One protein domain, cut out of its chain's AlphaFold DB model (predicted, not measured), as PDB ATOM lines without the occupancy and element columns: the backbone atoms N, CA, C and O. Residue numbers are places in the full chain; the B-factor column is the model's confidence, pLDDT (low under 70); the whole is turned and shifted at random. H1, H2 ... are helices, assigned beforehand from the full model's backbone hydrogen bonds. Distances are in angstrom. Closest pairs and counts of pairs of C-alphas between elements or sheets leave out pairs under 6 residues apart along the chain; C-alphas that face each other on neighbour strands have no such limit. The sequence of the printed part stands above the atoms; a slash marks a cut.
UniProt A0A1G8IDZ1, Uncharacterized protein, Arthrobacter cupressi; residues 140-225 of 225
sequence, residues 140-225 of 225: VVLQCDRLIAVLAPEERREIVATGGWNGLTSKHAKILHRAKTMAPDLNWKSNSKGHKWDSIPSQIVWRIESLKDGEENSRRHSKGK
ATOM      1  N   VAL A 140     180.925 178.389 101.158       87.31
ATOM      2  CA  VAL A 140     181.834 178.979 100.164       87.31
ATOM      3  C   VAL A 140     181.392 180.390  99.775       87.31
ATOM      4  O   VAL A 140     182.230 181.271  99.587       87.31
ATOM      5  N   VAL A 141     180.080 180.651  99.752       89.12
ATOM      6  CA  VAL A 141     179.531 181.986  99.446       89.12
ATOM      7  C   VAL A 141     180.078 183.055 100.373       89.12
ATOM      8  O   VAL A 141     180.450 184.123  99.900       89.12
ATOM      9  N   LEU A 142     180.210 182.762 101.668       91.19
ATOM     10  CA  LEU A 142     180.729 183.737 102.624       91.19
ATOM     11  C   LEU A 142     182.168 184.157 102.285       91.19
ATOM     12  O   LEU A 142     182.537 185.314 102.465       91.19
ATOM     13  N   GLN A 143     182.988 183.237 101.773       94.25
ATOM     14  CA  GLN A 143     184.346 183.549 101.324       94.25
ATOM     15  C   GLN A 143     184.348 184.404 100.058       94.25
ATOM     16  O   GLN A 143     185.071 185.400 100.001       94.25
ATOM     17  N   CYS A 144     183.512 184.057  99.076       95.12
ATOM     18  CA  CYS A 144     183.333 184.868  97.874       95.12
ATOM     19  C   CYS A 144     182.843 186.282  98.225       95.12
ATOM     20  O   CYS A 144     183.385 187.260  97.715       95.12
ATOM     21  N   ASP A 145     181.885 186.407  99.145       94.81
ATOM     22  CA  ASP A 145     181.344 187.690  99.598       94.81
ATOM     23  C   ASP A 145     182.400 188.539 100.302       94.81
ATOM     24  O   ASP A 145     182.547 189.716  99.979       94.81
ATOM     25  N   ARG A 146     183.196 187.950 101.206       96.06
ATOM     26  CA  ARG A 146     184.319 188.657 101.841       96.06
ATOM     27  C   ARG A 146     185.325 189.160 100.814       96.06
ATOM     28  O   ARG A 146     185.769 190.300 100.908       96.06
ATOM     29  N   LEU A 147     185.663 188.332  99.828       96.88
ATOM     30  CA  LEU A 147     186.578 188.717  98.760       96.88
ATOM     31  C   LEU A 147     186.028 189.881  97.933       96.88
ATOM     32  O   LEU A 147     186.747 190.838  97.670       96.88
ATOM     33  N   ILE A 148     184.756 189.818  97.540       96.56
ATOM     34  CA  ILE A 148     184.107 190.859  96.735       96.56
ATOM     35  C   ILE A 148     183.942 192.158  97.540       96.56
ATOM     36  O   ILE A 148     184.079 193.252  96.989       96.56
ATOM     37  N   ALA A 149     183.682 192.059  98.846       96.69
ATOM     38  CA  ALA A 149     183.487 193.203  99.731       96.69
ATOM     39  C   ALA A 149     184.756 194.045  99.930       96.69
ATOM     40  O   ALA A 149     184.641 195.255 100.116       96.69
ATOM     41  N   VAL A 150     185.949 193.440  99.860       97.75
ATOM     42  CA  VAL A 150     187.228 194.165 100.004       97.75
ATOM     43  C   VAL A 150     187.714 194.826  98.711       97.75
ATOM     44  O   VAL A 150     188.713 195.544  98.731       97.75
ATOM     45  N   LEU A 151     187.040 194.597  97.579       97.69
ATOM     46  CA  LEU A 151     187.379 195.257  96.318       97.69
ATOM     47  C   LEU A 151     186.992 196.738  96.361       97.69
ATOM     48  O   LEU A 151     185.989 197.116  96.975       97.69
ATOM     49  N   ALA A 152     187.744 197.579  95.643       97.75
ATOM     50  CA  ALA A 152     187.357 198.974  95.481       97.75
ATOM     51  C   ALA A 152     185.958 199.058  94.829       97.75
ATOM     52  O   ALA A 152     185.658 198.255  93.940       97.75
ATOM     53  N   PRO A 153     185.095 200.020  95.214       97.69
ATOM     54  CA  PRO A 153     183.725 200.093  94.702       97.69
ATOM     55  C   PRO A 153     183.624 200.091  93.170       97.69
ATOM     56  O   PRO A 153     182.731 199.446  92.626       97.69
ATOM     57  N   GLU A 154     184.555 200.760  92.483       97.62
ATOM     58  CA  GLU A 154     184.607 200.784  91.015       97.62
ATOM     59  C   GLU A 154     184.975 199.431  90.412       97.62
ATOM     60  O   GLU A 154     184.330 198.978  89.472       97.62
ATOM     61  N   GLU A 155     185.965 198.754  90.991       97.56
ATOM     62  CA  GLU A 155     186.391 197.426  90.547       97.56
ATOM     63  C   GLU A 155     185.270 196.404  90.740       97.56
ATOM     64  O   GLU A 155     184.999 195.599  89.851       97.56
ATOM     65  N   ARG A 156     184.574 196.471  91.883       97.12
ATOM     66  CA  ARG A 156     183.408 195.629  92.155       97.12
ATOM     67  C   ARG A 156     182.307 195.862  91.125       97.12
ATOM     68  O   ARG A 156     181.795 194.892  90.573       97.12
ATOM     69  N   ARG A 157     181.950 197.125  90.852       96.31
ATOM     70  CA  ARG A 157     180.929 197.468  89.846       96.31
ATOM     71  C   ARG A 157     181.308 196.965  88.458       96.31
ATOM     72  O   ARG A 157     180.467 196.380  87.785       96.31
ATOM     73  N   GLU A 158     182.557 197.163  88.048       96.31
ATOM     74  CA  GLU A 158     183.066 196.698  86.756       96.31
ATOM     75  C   GLU A 158     182.968 195.171  86.625       96.31
ATOM     76  O   GLU A 158     182.429 194.665  85.637       96.31
ATOM     77  N   ILE A 159     183.430 194.432  87.639       95.56
ATOM     78  CA  ILE A 159     183.410 192.963  87.652       95.56
ATOM     79  C   ILE A 159     181.971 192.432  87.617       95.56
ATOM     80  O   ILE A 159     181.663 191.574  86.789       95.56
ATOM     81  N   VAL A 160     181.079 192.963  88.460       95.44
ATOM     82  CA  VAL A 160     179.671 192.528  88.511       95.44
ATOM     83  C   VAL A 160     178.939 192.853  87.209       95.44
ATOM     84  O   VAL A 160     178.242 191.995  86.673       95.44
ATOM     85  N   ALA A 161     179.139 194.045  86.639       94.12
ATOM     86  CA  ALA A 161     178.510 194.426  85.372       94.12
ATOM     87  C   ALA A 161     178.953 193.524  84.209       94.12
ATOM     88  O   ALA A 161     178.138 193.121  83.369       94.12
ATOM     89  N   THR A 162     180.238 193.169  84.190       90.00
ATOM     90  CA  THR A 162     180.822 192.299  83.169       90.00
ATOM     91  C   THR A 162     180.196 190.895  83.181       90.00
ATOM     92  O   THR A 162     179.952 190.320  82.120       90.00
ATOM     93  N   GLY A 163     179.825 190.384  84.356       82.31
ATOM     94  CA  GLY A 163     179.177 189.081  84.514       82.31
ATOM     95  C   GLY A 163     180.159 187.908  84.516       82.31
ATOM     96  O   GLY A 163     181.352 188.095  84.744       82.31
ATOM     97  N   GLY A 164     179.631 186.697  84.315       80.88
ATOM     98  CA  GLY A 164     180.341 185.438  84.544       80.88
ATOM     99  C   GLY A 164     181.334 185.013  83.468       80.88
ATOM    100  O   GLY A 164     182.123 185.817  82.971       80.88
ATOM    101  N   TRP A 165     181.314 183.725  83.121       82.00
ATOM    102  CA  TRP A 165     182.381 183.037  82.375       82.00
ATOM    103  C   TRP A 165     182.854 183.753  81.105       82.00
ATOM    104  O   TRP A 165     184.053 183.842  80.852       82.00
ATOM    105  N   ASN A 166     181.926 184.325  80.339       85.25
ATOM    106  CA  ASN A 166     182.238 184.977  79.062       85.25
ATOM    107  C   ASN A 166     182.648 186.451  79.195       85.25
ATOM    108  O   ASN A 166     183.088 187.055  78.219       85.25
ATOM    109  N   GLY A 167     182.470 187.048  80.372       89.56
ATOM    110  CA  GLY A 167     182.780 188.454  80.604       89.56
ATOM    111  C   GLY A 167     184.154 188.666  81.237       89.56
ATOM    112  O   GLY A 167     184.851 189.632  80.919       89.56
ATOM    113  N   LEU A 168     184.557 187.799  82.168       91.25
ATOM    114  CA  LEU A 168     185.727 188.061  83.003       91.25
ATOM    115  C   LEU A 168     187.035 188.108  82.202       91.25
ATOM    116  O   LEU A 168     187.379 187.218  81.427       91.25
ATOM    117  N   THR A 169     187.812 189.167  82.431       91.56
ATOM    118  CA  THR A 169     189.061 189.426  81.714       91.56
ATOM    119  C   THR A 169     190.280 189.134  82.585       91.56
ATOM    120  O   THR A 169     190.208 188.938  83.799       91.56
ATOM    121  N   SER A 170     191.465 189.212  81.979       90.25
ATOM    122  CA  SER A 170     192.737 189.156  82.713       90.25
ATOM    123  C   SER A 170     192.900 190.274  83.746       90.25
ATOM    124  O   SER A 170     193.617 190.095  84.729       90.25
ATOM    125  N   LYS A 171     192.273 191.437  83.519       93.38
ATOM    126  CA  LYS A 171     192.255 192.541  84.485       93.38
ATOM    127  C   LYS A 171     191.473 192.117  85.729       93.38
ATOM    128  O   LYS A 171     191.990 192.259  86.832       93.38
ATOM    129  N   HIS A 172     190.295 191.518  85.545       94.62
ATOM    130  CA  HIS A 172     189.460 191.022  86.643       94.62
ATOM    131  C   HIS A 172     190.170 189.928  87.441       94.62
ATOM    132  O   HIS A 172     190.220 190.013  88.664       94.62
ATOM    133  N   ALA A 173     190.829 188.980  86.766       93.25
ATOM    134  CA  ALA A 173     191.632 187.956  87.435       93.25
ATOM    135  C   ALA A 173     192.704 188.569  88.354       93.25
ATOM    136  O   ALA A 173     192.819 188.178  89.512       93.25
ATOM    137  N   LYS A 174     193.449 189.581  87.881       93.50
ATOM    138  CA  LYS A 174     194.454 190.278  88.704       93.50
ATOM    139  C   LYS A 174     193.834 190.955  89.924       93.50
ATOM    140  O   LYS A 174     194.409 190.864  91.003       93.50
ATOM    141  N   ILE A 175     192.695 191.627  89.755       95.75
ATOM    142  CA  ILE A 175     191.977 192.293  90.850       95.75
ATOM    143  C   ILE A 175     191.571 191.267  91.915       95.75
ATOM    144  O   ILE A 175     191.918 191.432  93.082       95.75
ATOM    145  N   LEU A 176     190.915 190.180  91.502       95.75
ATOM    146  CA  LEU A 176     190.441 189.119  92.395       95.75
ATOM    147  C   LEU A 176     191.602 188.415  93.115       95.75
ATOM    148  O   LEU A 176     191.536 188.193  94.322       95.75
ATOM    149  N   HIS A 177     192.711 188.147  92.414       95.25
ATOM    150  CA  HIS A 177     193.905 187.526  93.006       95.25
ATOM    151  C   HIS A 177     194.546 188.366  94.116       95.25
ATOM    152  O   HIS A 177     195.121 187.791  95.039       95.25
ATOM    153  N   ARG A 178     194.440 189.704  94.085       96.12
ATOM    154  CA  ARG A 178     194.942 190.552  95.188       96.12
ATOM    155  C   ARG A 178     194.182 190.322  96.492       96.12
ATOM    156  O   ARG A 178     194.755 190.504  97.559       96.12
ATOM    157  N   ALA A 179     192.923 189.899  96.405       96.88
ATOM    158  CA  ALA A 179     192.050 189.647  97.545       96.88
ATOM    159  C   ALA A 179     191.926 188.152  97.902       96.88
ATOM    160  O   ALA A 179     191.129 187.793  98.767       96.88
ATOM    161  N   LYS A 180     192.724 187.267  97.281       96.31
ATOM    162  CA  LYS A 180     192.609 185.804  97.445       96.31
ATOM    163  C   LYS A 180     192.700 185.311  98.892       96.31
ATOM    164  O   LYS A 180     192.119 184.288  99.232       96.31
ATOM    165  N   THR A 181     193.398 186.047  99.757       96.56
ATOM    166  CA  THR A 181     193.542 185.729 101.188       96.56
ATOM    167  C   THR A 181     192.219 185.800 101.955       96.56
ATOM    168  O   THR A 181     192.117 185.213 103.024       96.56
ATOM    169  N   MET A 182     191.192 186.459 101.407       97.06
ATOM    170  CA  MET A 182     189.835 186.479 101.973       97.06
ATOM    171  C   MET A 182     189.048 185.183 101.717       97.06
ATOM    172  O   MET A 182     188.029 184.936 102.375       97.06
ATOM    173  N   ALA A 183     189.523 184.363 100.776       96.00
ATOM    174  CA  ALA A 183     188.902 183.118 100.346       96.00
ATOM    175  C   ALA A 183     189.949 181.991 100.199       96.00
ATOM    176  O   ALA A 183     190.170 181.501  99.087       96.00
ATOM    177  N   PRO A 184     190.645 181.614 101.290       94.94
ATOM    178  CA  PRO A 184     191.775 180.683 101.241       94.94
ATOM    179  C   PRO A 184     191.390 179.263 100.805       94.94
ATOM    180  O   PRO A 184     192.234 178.555 100.256       94.94
ATOM    181  N   ASP A 185     190.135 178.851 101.003       94.44
ATOM    182  CA  ASP A 185     189.712 177.486 100.683       94.44
ATOM    183  C   ASP A 185     189.514 177.281  99.175       94.44
ATOM    184  O   ASP A 185     189.617 176.157  98.687       94.44
ATOM    185  N   LEU A 186     189.287 178.354  98.412       94.81
ATOM    186  CA  LEU A 186     189.020 178.268  96.976       94.81
ATOM    187  C   LEU A 186     190.241 177.820  96.175       94.81
ATOM    188  O   LEU A 186     191.377 178.187  96.488       94.81
ATOM    189  N   ASN A 187     190.015 177.080  95.089       94.31
ATOM    190  CA  ASN A 187     191.061 176.517  94.229       94.31
ATOM    191  C   ASN A 187     191.803 177.572  93.375       94.31
ATOM    192  O   ASN A 187     191.710 177.610  92.151       94.31
ATOM    193  N   TRP A 188     192.549 178.465  94.023       92.94
ATOM    194  CA  TRP A 188     193.374 179.469  93.359       92.94
ATOM    195  C   TRP A 188     194.523 178.816  92.600       92.94
ATOM    196  O   TRP A 188     195.491 178.347  93.202       92.94
ATOM    197  N   LYS A 189     194.459 178.848  91.270       86.19
ATOM    198  CA  LYS A 189     195.536 178.326  90.428       86.19
ATOM    199  C   LYS A 189     196.578 179.393  90.120       86.19
ATOM    200  O   LYS A 189     196.263 180.563  89.895       86.19
ATOM    201  N   SER A 190     197.844 178.985  90.073       74.88
ATOM    202  CA  SER A 190     198.912 179.831  89.542       74.88
ATOM    203  C   SER A 190     198.669 180.084  88.053       74.88
ATOM    204  O   SER A 190     198.378 179.136  87.317       74.88
ATOM    205  N   ASN A 191     198.818 181.345  87.620       60.69
ATOM    206  CA  ASN A 191     198.763 181.759  86.213       60.69
ATOM    207  C   ASN A 191     199.600 180.805  85.356       60.69
ATOM    208  O   ASN A 191     200.824 180.892  85.310       60.69
ATOM    209  N   SER A 192     198.929 179.878  84.693       54.22
ATOM    210  CA  SER A 192     199.533 178.906  83.792       54.22
ATOM    211  C   SER A 192     199.043 179.204  82.380       54.22
ATOM    212  O   SER A 192     198.121 179.994  82.197       54.22
ATOM    213  N   LYS A 193     199.698 178.616  81.379       61.72
ATOM    214  CA  LYS A 193     199.611 178.949  79.942       61.72
ATOM    215  C   LYS A 193     198.204 178.859  79.289       61.72
ATOM    216  O   LYS A 193     198.117 178.972  78.074       61.72
ATOM    217  N   GLY A 194     197.140 178.640  80.066       65.56
ATOM    218  CA  GLY A 194     195.743 178.620  79.620       65.56
ATOM    219  C   GLY A 194     195.103 180.010  79.566       65.56
ATOM    220  O   GLY A 194     195.789 181.038  79.637       65.56
ATOM    221  N   HIS A 195     193.776 180.054  79.446       63.28
ATOM    222  CA  HIS A 195     193.056 181.318  79.485       63.28
ATOM    223  C   HIS A 195     193.258 181.967  80.856       63.28
ATOM    224  O   HIS A 195     193.186 181.325  81.894       63.28
ATOM    225  N   LYS A 196     193.552 183.269  80.896       63.19
ATOM    226  CA  LYS A 196     193.903 183.943  82.162       63.19
ATOM    227  C   LYS A 196     192.766 183.937  83.198       63.19
ATOM    228  O   LYS A 196     193.045 184.103  84.384       63.19
ATOM    229  N   TRP A 197     191.516 183.742  82.775       67.62
ATOM    230  CA  TRP A 197     190.374 183.554  83.674       67.62
ATOM    231  C   TRP A 197     190.303 182.140  84.274       67.62
ATOM    232  O   TRP A 197     189.711 181.998  85.333       67.62
ATOM    233  N   ASP A 198     191.034 181.156  83.734       78.69
ATOM    234  CA  ASP A 198     191.229 179.824  84.338       78.69
ATOM    235  C   ASP A 198     191.910 179.884  85.721       78.69
ATOM    236  O   ASP A 198     192.050 178.882  86.413       78.69
ATOM    237  N   SER A 199     192.439 181.049  86.101       86.94
ATOM    238  CA  SER A 199     193.028 181.281  87.420       86.94
ATOM    239  C   SER A 199     192.004 181.722  88.471       86.94
ATOM    240  O   SER A 199     192.375 181.872  89.638       86.94
ATOM    241  N   ILE A 200     190.754 181.977  88.066       93.12
ATOM    242  CA  ILE A 200     189.653 182.380  88.939       93.12
ATOM    243  C   ILE A 200     188.854 181.121  89.301       93.12
ATOM    244  O   ILE A 200     188.324 180.482  88.396       93.12
ATOM    245  N   PRO A 201     188.724 180.783  90.596       94.06
ATOM    246  CA  PRO A 201     187.845 179.708  91.041       94.06
ATOM    247  C   PRO A 201     186.405 179.889  90.548       94.06
ATOM    248  O   PRO A 201     185.821 180.970  90.684       94.06
ATOM    249  N   SER A 202     185.814 178.806  90.051       92.88
ATOM    250  CA  SER A 202     184.461 178.738  89.488       92.88
ATOM    251  C   SER A 202     183.395 179.311  90.431       92.88
ATOM    252  O   SER A 202     182.479 180.011  90.005       92.88
ATOM    253  N   GLN A 203     183.567 179.127  91.742       93.56
ATOM    254  CA  GLN A 203     182.653 179.630  92.769       93.56
ATOM    255  C   GLN A 203     182.600 181.159  92.844       93.56
ATOM    256  O   GLN A 203     181.562 181.721  93.198       93.56
ATOM    257  N   ILE A 204     183.690 181.853  92.505       94.50
ATOM    258  CA  ILE A 204     183.682 183.318  92.402       94.50
ATOM    259  C   ILE A 204     182.881 183.740  91.176       94.50
ATOM    260  O   ILE A 204     182.097 184.683  91.263       94.50
ATOM    261  N   VAL A 205     183.042 183.031  90.057       93.19
ATOM    262  CA  VAL A 205     182.319 183.318  88.813       93.19
ATOM    263  C   VAL A 205     180.812 183.165  89.021       93.19
ATOM    264  O   VAL A 205     180.072 184.114  88.767       93.19
ATOM    265  N   TRP A 206     180.368 182.044  89.601       91.69
ATOM    266  CA  TRP A 206     178.956 181.824  89.939       91.69
ATOM    267  C   TRP A 206     178.414 182.879  90.901       91.69
ATOM    268  O   TRP A 206     177.278 183.339  90.765       91.69
ATOM    269  N   ARG A 207     179.225 183.308  91.878       93.50
ATOM    270  CA  ARG A 207     178.796 184.350  92.808       93.50
ATOM    271  C   ARG A 207     178.621 185.699  92.112       93.50
ATOM    272  O   ARG A 207     177.650 186.397  92.393       93.50
ATOM    273  N   ILE A 208     179.525 186.057  91.205       94.12
ATOM    274  CA  ILE A 208     179.421 187.280  90.398       94.12
ATOM    275  C   ILE A 208     178.157 187.250  89.528       94.12
ATOM    276  O   ILE A 208     177.437 188.247  89.487       94.12
ATOM    277  N   GLU A 209     177.851 186.116  88.889       91.94
ATOM    278  CA  GLU A 209     176.610 185.927  88.118       91.94
ATOM    279  C   GLU A 209     175.369 186.128  88.998       91.94
ATOM    280  O   GLU A 209     174.504 186.936  88.671       91.94
ATOM    281  N   SER A 210     175.334 185.493  90.172       90.81
ATOM    282  CA  SER A 210     174.235 185.639  91.135       90.81
ATOM    283  C   SER A 210     174.013 187.092  91.581       90.81
ATOM    284  O   SER A 210     172.868 187.535  91.700       90.81
ATOM    285  N   LEU A 211     175.086 187.858  91.812       92.94
ATOM    286  CA  LEU A 211     174.980 189.278  92.168       92.94
ATOM    287  C   LEU A 211     174.423 190.112  91.008       92.94
ATOM    288  O   LEU A 211     173.559 190.962  91.227       92.94
ATOM    289  N   LYS A 212     174.883 189.847  89.781       94.00
ATOM    290  CA  LYS A 212     174.400 190.528  88.576       94.00
ATOM    291  C   LYS A 212     172.903 190.300  88.370       94.00
ATOM    292  O   LYS A 212     172.161 191.269  88.199       94.00
ATOM    293  N   ASP A 213     172.450 189.053  88.470       92.00
ATOM    294  CA  ASP A 213     171.034 188.700  88.336       92.00
ATOM    295  C   ASP A 213     170.173 189.413  89.395       92.00
ATOM    296  O   ASP A 213     169.085 189.919  89.099       92.00
ATOM    297  N   GLY A 214     170.675 189.524  90.630       92.38
ATOM    298  CA  GLY A 214     170.022 190.266  91.712       92.38
ATOM    299  C   GLY A 214     169.865 191.767  91.428       92.38
ATOM    300  O   GLY A 214     168.802 192.347  91.690       92.38
ATOM    301  N   GLU A 215     170.888 192.406  90.851       92.38
ATOM    302  CA  GLU A 215     170.832 193.819  90.449       92.38
ATOM    303  C   GLU A 215     169.857 194.053  89.286       92.38
ATOM    304  O   GLU A 215     169.074 195.009  89.307       92.38
ATOM    305  N   GLU A 216     169.877 193.184  88.274       91.75
ATOM    306  CA  GLU A 216     168.987 193.283  87.115       91.75
ATOM    307  C   GLU A 216     167.519 193.112  87.511       91.75
ATOM    308  O   GLU A 216     166.664 193.902  87.094       91.75
ATOM    309  N   ASN A 217     167.230 192.139  88.376       91.62
ATOM    310  CA  ASN A 217     165.887 191.923  88.899       91.62
ATOM    311  C   ASN A 217     165.401 193.133  89.705       91.62
ATOM    312  O   ASN A 217     164.272 193.585  89.508       91.62
ATOM    313  N   SER A 218     166.256 193.725  90.541       92.31
ATOM    314  CA  SER A 218     165.910 194.922  91.320       92.31
ATOM    315  C   SER A 218     165.573 196.128  90.422       92.31
ATOM    316  O   SER A 218     164.595 196.832  90.674       92.31
ATOM    317  N   ARG A 219     166.314 196.329  89.318       91.62
ATOM    318  CA  ARG A 219     166.054 197.401  88.330       91.62
ATOM    319  C   ARG A 219     164.752 197.208  87.548       91.62
ATOM    320  O   ARG A 219     164.123 198.193  87.163       91.62
ATOM    321  N   ARG A 220     164.348 195.962  87.280       91.75
ATOM    322  CA  ARG A 220     163.060 195.664  86.626       91.75
ATOM    323  C   ARG A 220     161.883 196.034  87.530       91.75
ATOM    324  O   ARG A 220     160.940 196.661  87.060       91.75
ATOM    325  N   HIS A 221     161.978 195.741  88.827       90.75
ATOM    326  CA  HIS A 221     160.925 196.069  89.794       90.75
ATOM    327  C   HIS A 221     160.799 197.577  90.066       90.75
ATOM    328  O   HIS A 221     159.698 198.050  90.335       90.75
ATOM    329  N   SER A 222     161.885 198.352  89.964       90.94
ATOM    330  CA  SER A 222     161.832 199.808  90.166       90.94
ATOM    331  C   SER A 222     161.245 200.586  88.984       90.94
ATOM    332  O   SER A 222     160.802 201.708  89.178       90.94
ATOM    333  N   LYS A 223     161.263 200.029  87.764       86.00
ATOM    334  CA  LYS A 223     160.719 200.675  86.551       86.00
ATOM    335  C   LYS A 223     159.233 200.390  86.305       86.00
ATOM    336  O   LYS A 223     158.644 201.013  85.431       86.00
ATOM    337  N   GLY A 224     158.657 199.422  87.019       83.38
ATOM    338  CA  GLY A 224     157.245 199.039  86.908       83.38
ATOM    339  C   GLY A 224     156.310 199.750  87.893       83.38
ATOM    340  O   GLY A 224     155.166 199.325  88.027       83.38
ATOM    341  N   LYS A 225     156.797 200.771  88.606       64.81
ATOM    342  CA  LYS A 225     156.023 201.661  89.482       64.81
ATOM    343  C   LYS A 225     156.012 203.059  88.885       64.81
ATOM    344  O   LYS A 225     154.969 203.726  89.036       64.81
TER     345      LYS A 225
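Overview. This is residues 140 to 225 of the 225 residues of an uncharacterized protein of Arthrobacter cupressi (UniProt A0A1G8IDZ1). One long helix, H5, crosses H1 and H2 with its first half, and residues 217 to 225 stick out as a free arm from a compact body of short helices and loops. The 86 printed residues hold helices H1 to H5 in chain order and no named strand: all helix, compact, radius of gyration of the C-alphas 13.5 A, spans 49 by 24 by 20 A.

Along the chain. H5, residues 202 to 223, is 32.5 A long and ends at C-alpha 223 (160.719, 200.675, 86.551). H1, residues 140 to 149, begins at C-alpha 140 (181.834, 178.979, 100.164). H2 is residues 153 to 162, H3 170 to 178, H4 196 to 199.

Arrangement. H5 touches H1 with residues 203 to 207 alone, closest C-alphas Cys 144 and Ile 204, 5.7 A. H5 touches H2 with residues 208 to 212 alone, about perpendicular at 90 degrees, closest C-alphas Val 160 and Ile 208, 5.6 A. H3 touches H4, closest C-alphas Ser 170 and Lys 196, 5.4 A; H3 and H5 are apart. Every O i to N i+4 pair is within hydrogen-bond range in H1, H2, H3 and H5; H4 is too short for one.

Size, cuts and confidence. The C-alphas farthest apart, Lys 193 and Lys 225, are 50.1 A apart. The printed part has no cut; the link H3 to H4 is long. pLDDT is under 70 at residues 191 to 197 and 225.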